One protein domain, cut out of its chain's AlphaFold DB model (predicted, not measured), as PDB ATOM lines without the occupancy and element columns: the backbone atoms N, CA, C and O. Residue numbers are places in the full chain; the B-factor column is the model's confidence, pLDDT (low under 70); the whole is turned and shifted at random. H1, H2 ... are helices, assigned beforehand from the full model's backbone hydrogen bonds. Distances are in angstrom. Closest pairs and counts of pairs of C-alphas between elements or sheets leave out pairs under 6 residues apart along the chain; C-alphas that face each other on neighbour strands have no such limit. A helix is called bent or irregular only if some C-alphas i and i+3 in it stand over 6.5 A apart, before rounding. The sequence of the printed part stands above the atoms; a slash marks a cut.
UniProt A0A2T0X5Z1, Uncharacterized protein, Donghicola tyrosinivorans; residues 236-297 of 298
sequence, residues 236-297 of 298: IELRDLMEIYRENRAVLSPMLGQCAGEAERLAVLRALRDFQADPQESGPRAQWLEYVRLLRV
ATOM      1  N   ILE A 236      12.566 -36.026   6.227       71.88
ATOM      2  CA  ILE A 236      13.134 -37.348   6.532       71.88
ATOM      3  C   ILE A 236      12.041 -38.294   7.042       71.88
ATOM      4  O   ILE A 236      11.918 -39.412   6.560       71.88
ATOM      5  N   GLU A 237      11.193 -37.821   7.961       78.12
ATOM      6  CA  GLU A 237      10.082 -38.620   8.486       78.12
ATOM      7  C   GLU A 237       9.073 -38.953   7.381       78.12
ATOM      8  O   GLU A 237       8.560 -40.066   7.334       78.12
ATOM      9  N   LEU A 238       8.801 -38.015   6.474       78.06
ATOM     10  CA  LEU A 238       7.887 -38.241   5.361       78.06
ATOM     11  C   LEU A 238       8.411 -39.329   4.415       78.06
ATOM     12  O   LEU A 238       7.631 -40.171   3.978       78.06
ATOM     13  N   ARG A 239       9.721 -39.353   4.140       78.31
ATOM     14  CA  ARG A 239      10.355 -40.397   3.323       78.31
ATOM     15  C   ARG A 239      10.151 -41.785   3.929       78.31
ATOM     16  O   ARG A 239       9.651 -42.665   3.233       78.31
ATOM     17  N   ASP A 240      10.443 -41.935   5.220       79.50
ATOM     18  CA  ASP A 240      10.288 -43.203   5.941       79.50
ATOM     19  C   ASP A 240       8.817 -43.663   5.961       79.50
ATOM     20  O   ASP A 240       8.501 -44.830   5.746       79.50
ATOM     21  N   LEU A 241       7.875 -42.733   6.171       85.06
ATOM     22  CA  LEU A 241       6.442 -43.047   6.171       85.06
ATOM     23  C   LEU A 241       5.923 -43.442   4.777       85.06
ATOM     24  O   LEU A 241       5.022 -44.275   4.673       85.06
ATOM     25  N   MET A 242       6.481 -42.870   3.707       85.38
ATOM     26  CA  MET A 242       6.132 -43.249   2.335       85.38
ATOM     27  C   MET A 242       6.682 -44.624   1.948       85.38
ATOM     28  O   MET A 242       6.042 -45.332   1.171       85.38
ATOM     29  N   GLU A 243       7.832 -45.025   2.486       83.31
ATOM     30  CA  GLU A 243       8.378 -46.375   2.313       83.31
ATOM     31  C   GLU A 243       7.463 -47.422   2.962       83.31
ATOM     32  O   GLU A 243       6.987 -48.334   2.285       83.31
ATOM     33  N   ILE A 244       7.051 -47.181   4.208       86.12
ATOM     34  CA  ILE A 244       6.096 -48.034   4.935       86.12
ATOM     35  C   ILE A 244       4.753 -48.132   4.201       86.12
ATOM     36  O   ILE A 244       4.153 -49.210   4.138       86.12
ATOM     37  N   TYR A 245       4.281 -47.030   3.609       87.75
ATOM     38  CA  TYR A 245       3.080 -47.045   2.775       87.75
ATOM     39  C   TYR A 245       3.236 -47.942   1.542       87.75
ATOM     40  O   TYR A 245       2.316 -48.692   1.218       87.75
ATOM     41  N   ARG A 246       4.382 -47.889   0.854       86.75
ATOM     42  CA  ARG A 246       4.642 -48.717  -0.335       86.75
ATOM     43  C   ARG A 246       4.684 -50.198   0.018       86.75
ATOM     44  O   ARG A 246       4.062 -50.992  -0.682       86.75
ATOM     45  N   GLU A 247       5.349 -50.545   1.113       85.88
ATOM     46  CA  GLU A 247       5.468 -51.922   1.601       85.88
ATOM     47  C   GLU A 247       4.122 -52.507   2.049       85.88
ATOM     48  O   GLU A 247       3.845 -53.684   1.834       85.88
ATOM     49  N   ASN A 248       3.246 -51.678   2.627       86.75
ATOM     50  CA  ASN A 248       1.982 -52.114   3.230       86.75
ATOM     51  C   ASN A 248       0.753 -51.611   2.452       86.75
ATOM     52  O   ASN A 248      -0.349 -51.492   2.999       86.75
ATOM     53  N   ARG A 249       0.932 -51.325   1.155       84.25
ATOM     54  CA  ARG A 249      -0.053 -50.636   0.307       84.25
ATOM     55  C   ARG A 249      -1.416 -51.323   0.286       84.25
ATOM     56  O   ARG A 249      -2.434 -50.641   0.355       84.25
ATOM     57  N   ALA A 250      -1.442 -52.654   0.221       80.56
ATOM     58  CA  ALA A 250      -2.682 -53.429   0.163       80.56
ATOM     59  C   ALA A 250      -3.568 -53.238   1.409       80.56
ATOM     60  O   ALA A 250      -4.789 -53.245   1.305       80.56
ATOM     61  N   VAL A 251      -2.951 -53.034   2.578       80.94
ATOM     62  CA  VAL A 251      -3.656 -52.866   3.857       80.94
ATOM     63  C   VAL A 251      -3.990 -51.398   4.110       80.94
ATOM     64  O   VAL A 251      -5.085 -51.081   4.566       80.94
ATOM     65  N   LEU A 252      -3.065 -50.491   3.789       85.00
ATOM     66  CA  LEU A 252      -3.201 -49.070   4.101       85.00
ATOM     67  C   LEU A 252      -4.053 -48.291   3.098       85.00
ATOM     68  O   LEU A 252      -4.741 -47.360   3.501       85.00
ATOM     69  N   SER A 253      -4.033 -48.646   1.809       83.94
ATOM     70  CA  SER A 253      -4.777 -47.914   0.771       83.94
ATOM     71  C   SER A 253      -6.273 -47.727   1.089       83.94
ATOM     72  O   SER A 253      -6.740 -46.596   0.955       83.94
ATOM     73  N   PRO A 254      -7.036 -48.754   1.529       82.94
ATOM     74  CA  PRO A 254      -8.440 -48.558   1.895       82.94
ATOM     75  C   PRO A 254      -8.608 -47.706   3.165       82.94
ATOM     76  O   PRO A 254      -9.467 -46.830   3.196       82.94
ATOM     77  N   MET A 255      -7.748 -47.883   4.173       80.94
ATOM     78  CA  MET A 255      -7.823 -47.144   5.445       80.94
ATOM     79  C   MET A 255      -7.506 -45.650   5.274       80.94
ATOM     80  O   MET A 255      -8.172 -44.791   5.846       80.94
ATOM     81  N   LEU A 256      -6.507 -45.316   4.447       83.75
ATOM     82  CA  LEU A 256      -6.139 -43.926   4.154       83.75
ATOM     83  C   LEU A 256      -7.187 -43.207   3.291       83.75
ATOM     84  O   LEU A 256      -7.282 -41.978   3.354       83.75
ATOM     85  N   GLY A 257      -7.969 -43.959   2.509       80.56
ATOM     86  CA  GLY A 257      -9.109 -43.445   1.747       80.56
ATOM     87  C   GLY A 257     -10.269 -42.978   2.630       80.56
ATOM     88  O   GLY A 257     -10.995 -42.074   2.234       80.56
ATOM     89  N   GLN A 258     -10.398 -43.539   3.837       78.62
ATOM     90  CA  GLN A 258     -11.415 -43.158   4.824       78.62
ATOM     91  C   GLN A 258     -10.981 -41.989   5.729       78.62
ATOM     92  O   GLN A 258     -11.804 -41.425   6.443       78.62
ATOM     93  N   CYS A 259      -9.702 -41.602   5.699       81.69
ATOM     94  CA  CYS A 259      -9.183 -40.497   6.506       81.69
ATOM     95  C   CYS A 259      -9.630 -39.133   5.948       81.69
ATOM     96  O   CYS A 259      -9.468 -38.861   4.755       81.69
ATOM     97  N   ALA A 260     -10.094 -38.244   6.827       74.31
ATOM     98  CA  ALA A 260     -10.634 -36.926   6.490       74.31
ATOM     99  C   ALA A 260      -9.560 -35.906   6.062       74.31
ATOM    100  O   ALA A 260      -9.878 -34.892   5.445       74.31
ATOM    101  N   GLY A 261      -8.280 -36.156   6.368       76.50
ATOM    102  CA  GLY A 261      -7.198 -35.237   6.017       76.50
ATOM    103  C   GLY A 261      -5.791 -35.820   6.135       76.50
ATOM    104  O   GLY A 261      -5.574 -36.915   6.653       76.50
ATOM    105  N   GLU A 262      -4.806 -35.059   5.655       76.94
ATOM    106  CA  GLU A 262      -3.396 -35.467   5.598       76.94
ATOM    107  C   GLU A 262      -2.796 -35.751   6.983       76.94
ATOM    108  O   GLU A 262      -2.084 -36.738   7.164       76.94
ATOM    109  N   ALA A 263      -3.163 -34.961   7.995       73.62
ATOM    110  CA  ALA A 263      -2.722 -35.175   9.372       73.62
ATOM    111  C   ALA A 263      -3.173 -36.536   9.939       73.62
ATOM    112  O   ALA A 263      -2.432 -37.177  10.687       73.62
ATOM    113  N   GLU A 264      -4.367 -36.998   9.563       77.12
ATOM    114  CA  GLU A 264      -4.903 -38.296   9.976       77.12
ATOM    115  C   GLU A 264      -4.217 -39.439   9.222       77.12
ATOM    116  O   GLU A 264      -3.794 -40.420   9.834       77.12
ATOM    117  N   ARG A 265      -3.971 -39.259   7.918       83.62
ATOM    118  CA  ARG A 265      -3.183 -40.204   7.112       83.62
ATOM    119  C   ARG A 265      -1.778 -40.403   7.687       83.62
ATOM    120  O   ARG A 265      -1.325 -41.535   7.843       83.62
ATOM    121  N   LEU A 266      -1.110 -39.319   8.084       83.56
ATOM    122  CA  LEU A 266       0.196 -39.374   8.749       83.56
ATOM    123  C   LEU A 266       0.125 -40.044  10.128       83.56
ATOM    124  O   LEU A 266       1.062 -40.740  10.518       83.56
ATOM    125  N   ALA A 267      -0.967 -39.863  10.875       80.62
ATOM    126  CA  ALA A 267      -1.161 -40.519  12.165       80.62
ATOM    127  C   ALA A 267      -1.289 -42.047  12.022       80.62
ATOM    128  O   ALA A 267      -0.654 -42.776  12.785       80.62
ATOM    129  N   VAL A 268      -2.025 -42.520  11.011       84.19
ATOM    130  CA  VAL A 268      -2.164 -43.952  10.689       84.19
ATOM    131  C   VAL A 268      -0.817 -44.560  10.288       84.19
ATOM    132  O   VAL A 268      -0.431 -45.603  10.815       84.19
ATOM    133  N   LEU A 269      -0.052 -43.882   9.422       86.44
ATOM    134  CA  LEU A 269       1.280 -44.343   9.009       86.44
ATOM    135  C   LEU A 269       2.266 -44.397  10.188       86.44
ATOM    136  O   LEU A 269       3.016 -45.363  10.330       86.44
ATOM    137  N   ARG A 270       2.237 -43.395  11.077       86.12
ATOM    138  CA  ARG A 270       3.053 -43.381  12.303       86.12
ATOM    139  C   ARG A 270       2.663 -44.517  13.253       86.12
ATOM    140  O   ARG A 270       3.552 -45.132  13.828       86.12
ATOM    141  N   ALA A 271       1.369 -44.807  13.403       85.75
ATOM    142  CA  ALA A 271       0.895 -45.902  14.245       85.75
ATOM    143  C   ALA A 271       1.363 -47.272  13.730       85.75
ATOM    144  O   ALA A 271       1.814 -48.091  14.530       85.75
ATOM    145  N   LEU A 272       1.332 -47.504  12.410       86.75
ATOM    146  CA  LEU A 272       1.860 -48.741  11.825       86.75
ATOM    147  C   LEU A 272       3.378 -48.853  11.997       86.75
ATOM    148  O   LEU A 272       3.858 -49.902  12.418       86.75
ATOM    149  N   ARG A 273       4.127 -47.776  11.724       88.44
ATOM    150  CA  ARG A 273       5.582 -47.738  11.935       88.44
ATOM    151  C   ARG A 273       5.946 -48.099  13.371       88.44
ATOM    152  O   ARG A 273       6.833 -48.911  13.608       88.44
ATOM    153  N   ASP A 274       5.270 -47.468  14.328       82.75
ATOM    154  CA  ASP A 274       5.565 -47.648  15.744       82.75
ATOM    155  C   ASP A 274       5.182 -49.073  16.208       82.75
ATOM    156  O   ASP A 274       5.875 -49.642  17.046       82.75
ATOM    157  N   PHE A 275       4.147 -49.688  15.619       84.69
ATOM    158  CA  PHE A 275       3.812 -51.101  15.837       84.69
ATOM    159  C   PHE A 275       4.837 -52.069  15.217       84.69
ATOM    160  O   PHE A 275       5.193 -53.058  15.850       84.69
ATOM    161  N   GLN A 276       5.331 -51.797  14.005       84.62
ATOM    162  CA  GLN A 276       6.349 -52.627  13.347       84.62
ATOM    163  C   GLN A 276       7.709 -52.555  14.055       84.62
ATOM    164  O   GLN A 276       8.428 -53.551  14.096       84.62
ATOM    165  N   ALA A 277       8.049 -51.401  14.634       82.44
ATOM    166  CA  ALA A 277       9.301 -51.210  15.361       82.44
ATOM    167  C   ALA A 277       9.352 -51.977  16.696       82.44
ATOM    168  O   ALA A 277      10.427 -52.431  17.085       82.44
ATOM    169  N   ASP A 278       8.219 -52.123  17.395       79.19
ATOM    170  CA  ASP A 278       8.125 -52.907  18.635       79.19
ATOM    171  C   ASP A 278       6.738 -53.577  18.791       79.19
ATOM    172  O   ASP A 278       5.835 -53.034  19.439       79.19
ATOM    173  N   PRO A 279       6.540 -54.783  18.219       76.50
ATOM    174  CA  PRO A 279       5.239 -55.460  18.227       76.50
ATOM    175  C   PRO A 279       4.777 -55.957  19.607       76.50
ATOM    176  O   PRO A 279       3.600 -56.289  19.780       76.50
ATOM    177  N   GLN A 280       5.693 -56.064  20.578       76.88
ATOM    178  CA  GLN A 280       5.411 -56.581  21.925       76.88
ATOM    179  C   GLN A 280       5.002 -55.469  22.902       76.88
ATOM    180  O   GLN A 280       4.465 -55.753  23.975       76.88
ATOM    181  N   GLU A 281       5.201 -54.200  22.535       79.25
ATOM    182  CA  GLU A 281       4.787 -53.067  23.354       79.25
ATOM    183  C   GLU A 281       3.259 -52.871  23.272       79.25
ATOM    184  O   GLU A 281       2.656 -52.702  22.208       79.25
ATOM    185  N   SER A 282       2.598 -52.886  24.433       74.56
ATOM    186  CA  SER A 282       1.131 -52.829  24.538       74.56
ATOM    187  C   SER A 282       0.527 -51.527  23.998       74.56
ATOM    188  O   SER A 282      -0.588 -51.540  23.481       74.56
ATOM    189  N   GLY A 283       1.264 -50.414  24.077       78.31
ATOM    190  CA  GLY A 283       0.822 -49.091  23.628       78.31
ATOM    191  C   GLY A 283       0.674 -48.973  22.105       78.31
ATOM    192  O   GLY A 283      -0.448 -48.767  21.637       78.31
ATOM    193  N   PRO A 284       1.760 -49.125  21.320       78.69
ATOM    194  CA  PRO A 284       1.713 -49.072  19.856       78.69
ATOM    195  C   PRO A 284       0.748 -50.098  19.256       78.69
ATOM    196  O   PRO A 284      -0.011 -49.779  18.343       78.69
ATOM    197  N   ARG A 285       0.698 -51.306  19.833       79.56
ATOM    198  CA  ARG A 285      -0.253 -52.348  19.431       79.56
ATOM    199  C   ARG A 285      -1.707 -51.936  19.652       79.56
ATOM    200  O   ARG A 285      -2.521 -52.108  18.750       79.56
ATOM    201  N   ALA A 286      -2.049 -51.400  20.825       78.62
ATOM    202  CA  ALA A 286      -3.410 -50.938  21.103       78.62
ATOM    203  C   ALA A 286      -3.812 -49.781  20.178       78.62
ATOM    204  O   ALA A 286      -4.917 -49.780  19.644       78.62
ATOM    205  N   GLN A 287      -2.899 -48.836  19.939       78.44
ATOM    206  CA  GLN A 287      -3.142 -47.696  19.058       78.44
ATOM    207  C   GLN A 287      -3.337 -48.118  17.594       78.44
ATOM    208  O   GLN A 287      -4.239 -47.616  16.928       78.44
ATOM    209  N   TRP A 288      -2.530 -49.057  17.092       86.31
ATOM    210  CA  TRP A 288      -2.698 -49.602  15.745       86.31
ATOM    211  C   TRP A 288      -4.020 -50.366  15.594       86.31
ATOM    212  O   TRP A 288      -4.755 -50.140  14.634       86.31
ATOM    213  N   LEU A 289      -4.368 -51.221  16.564       84.31
ATOM    214  CA  LEU A 289      -5.636 -51.956  16.552       84.31
ATOM    215  C   LEU A 289      -6.854 -51.028  16.593       84.31
ATOM    216  O   LEU A 289      -7.872 -51.352  15.988       84.31
ATOM    217  N   GLU A 290      -6.750 -49.880  17.258       83.62
ATOM    218  CA  GLU A 290      -7.817 -48.880  17.280       83.62
ATOM    219  C   GLU A 290      -8.042 -48.252  15.898       83.62
ATOM    220  O   GLU A 290      -9.172 -48.215  15.421       83.62
ATOM    221  N   TYR A 291      -6.978 -47.861  15.187       82.56
ATOM    222  CA  TYR A 291      -7.109 -47.375  13.806       82.56
ATOM    223  C   TYR A 291      -7.625 -48.450  12.852       82.56
ATOM    224  O   TYR A 291      -8.435 -48.156  11.977       82.56
ATOM    225  N   VAL A 292      -7.202 -49.704  13.030       82.75
ATOM    226  CA  VAL A 292      -7.750 -50.831  12.267       82.75
ATOM    227  C   VAL A 292      -9.245 -50.998  12.540       82.75
ATOM    228  O   VAL A 292      -9.998 -51.224  11.605       82.75
ATOM    229  N   ARG A 293      -9.719 -50.847  13.780       81.56
ATOM    230  CA  ARG A 293     -11.160 -50.913  14.082       81.56
ATOM    231  C   ARG A 293     -11.945 -49.755  13.471       81.56
ATOM    232  O   ARG A 293     -13.029 -49.988  12.953       81.56
ATOM    233  N   LEU A 294     -11.404 -48.540  13.534       77.88
ATOM    234  CA  LEU A 294     -12.089 -47.329  13.079       77.88
ATOM    235  C   LEU A 294     -12.102 -47.177  11.551       77.88
ATOM    236  O   LEU A 294     -13.073 -46.660  11.014       77.88
ATOM    237  N   LEU A 295     -11.045 -47.620  10.862       75.69
ATOM    238  CA  LEU A 295     -10.814 -47.337   9.434       75.69
ATOM    239  C   LEU A 295     -10.819 -48.584   8.534       75.69
ATOM    240  O   LEU A 295     -10.620 -48.479   7.326       75.69
ATOM    241  N   ARG A 296     -10.968 -49.790   9.101       68.88
ATOM    242  CA  ARG A 296     -11.097 -51.046   8.334       68.88
ATOM    243  C   ARG A 296     -12.543 -51.536   8.270       68.88
ATOM    244  O   ARG A 296     -12.773 -52.708   7.981       68.88
ATOM    245  N   VAL A 297     -13.510 -50.660   8.539       54.09
ATOM    246  CA  VAL A 297     -14.920 -50.970   8.306       54.09
ATOM    247  C   VAL A 297     -15.135 -51.023   6.794       54.09
ATOM    248  O   VAL A 297     -15.111 -50.000   6.109       54.09
TER     249      VAL A 297
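AT A GLANCE: This is residues 236 to 297 of the 298 residues of an uncharacterized protein of Donghicola tyrosinivorans (UniProt A0A2T0X5Z1). H3 and H4 make a splayed helical hairpin; H1 crosses H3, and short H2 sits at the hairpin's open end. The printed part has 62 residues with four named helices, H1 to H4 in order, and no named strand: all helix. It is compact, radius of gyration of the C-alphas 10.9 A, spanning 30 by 28 by 20 A.

IN THESE COORDINATES: Find C-alpha 236 at (13.134, -37.348, 6.532); from there H1 runs 17.2 A to residue 247. H2, residues 249 to 257, 11.7 A, is only just irregular: C-alphas 251 and 254 are 6.7 A apart. H3, residues 262 to 277, runs 22.5 A; H4, residues 282 to 295, runs 20.0 A to C-alpha 295 at (-10.814, -47.337, 9.434).

HOW THE PARTS SIT: Residues 241 to 245 of H1 touch H3, about perpendicular at 75 degrees; the closest C-alphas, Leu 241 and Leu 269, are 6.0 A apart. Residues 268 to 275 of H3 touch H4 in the hairpin, a steep tilt of 42 degrees, opposite ways; closest are C-alphas 275 and 284, 5.0 A. H2 and H4 touch only at their ends, closest at C-alphas 255 and 295, 5.0 A. Every O i to N i+4 pair is within hydrogen-bond range in H1, H3 and H4, 3 of 5 in H2.

THE WHOLE: The farthest C-alphas, Ile 236 and Val 297, are 31.2 A apart. The printed part has no cut, its links are tight, and residues 296 to 297 have pLDDT under 70.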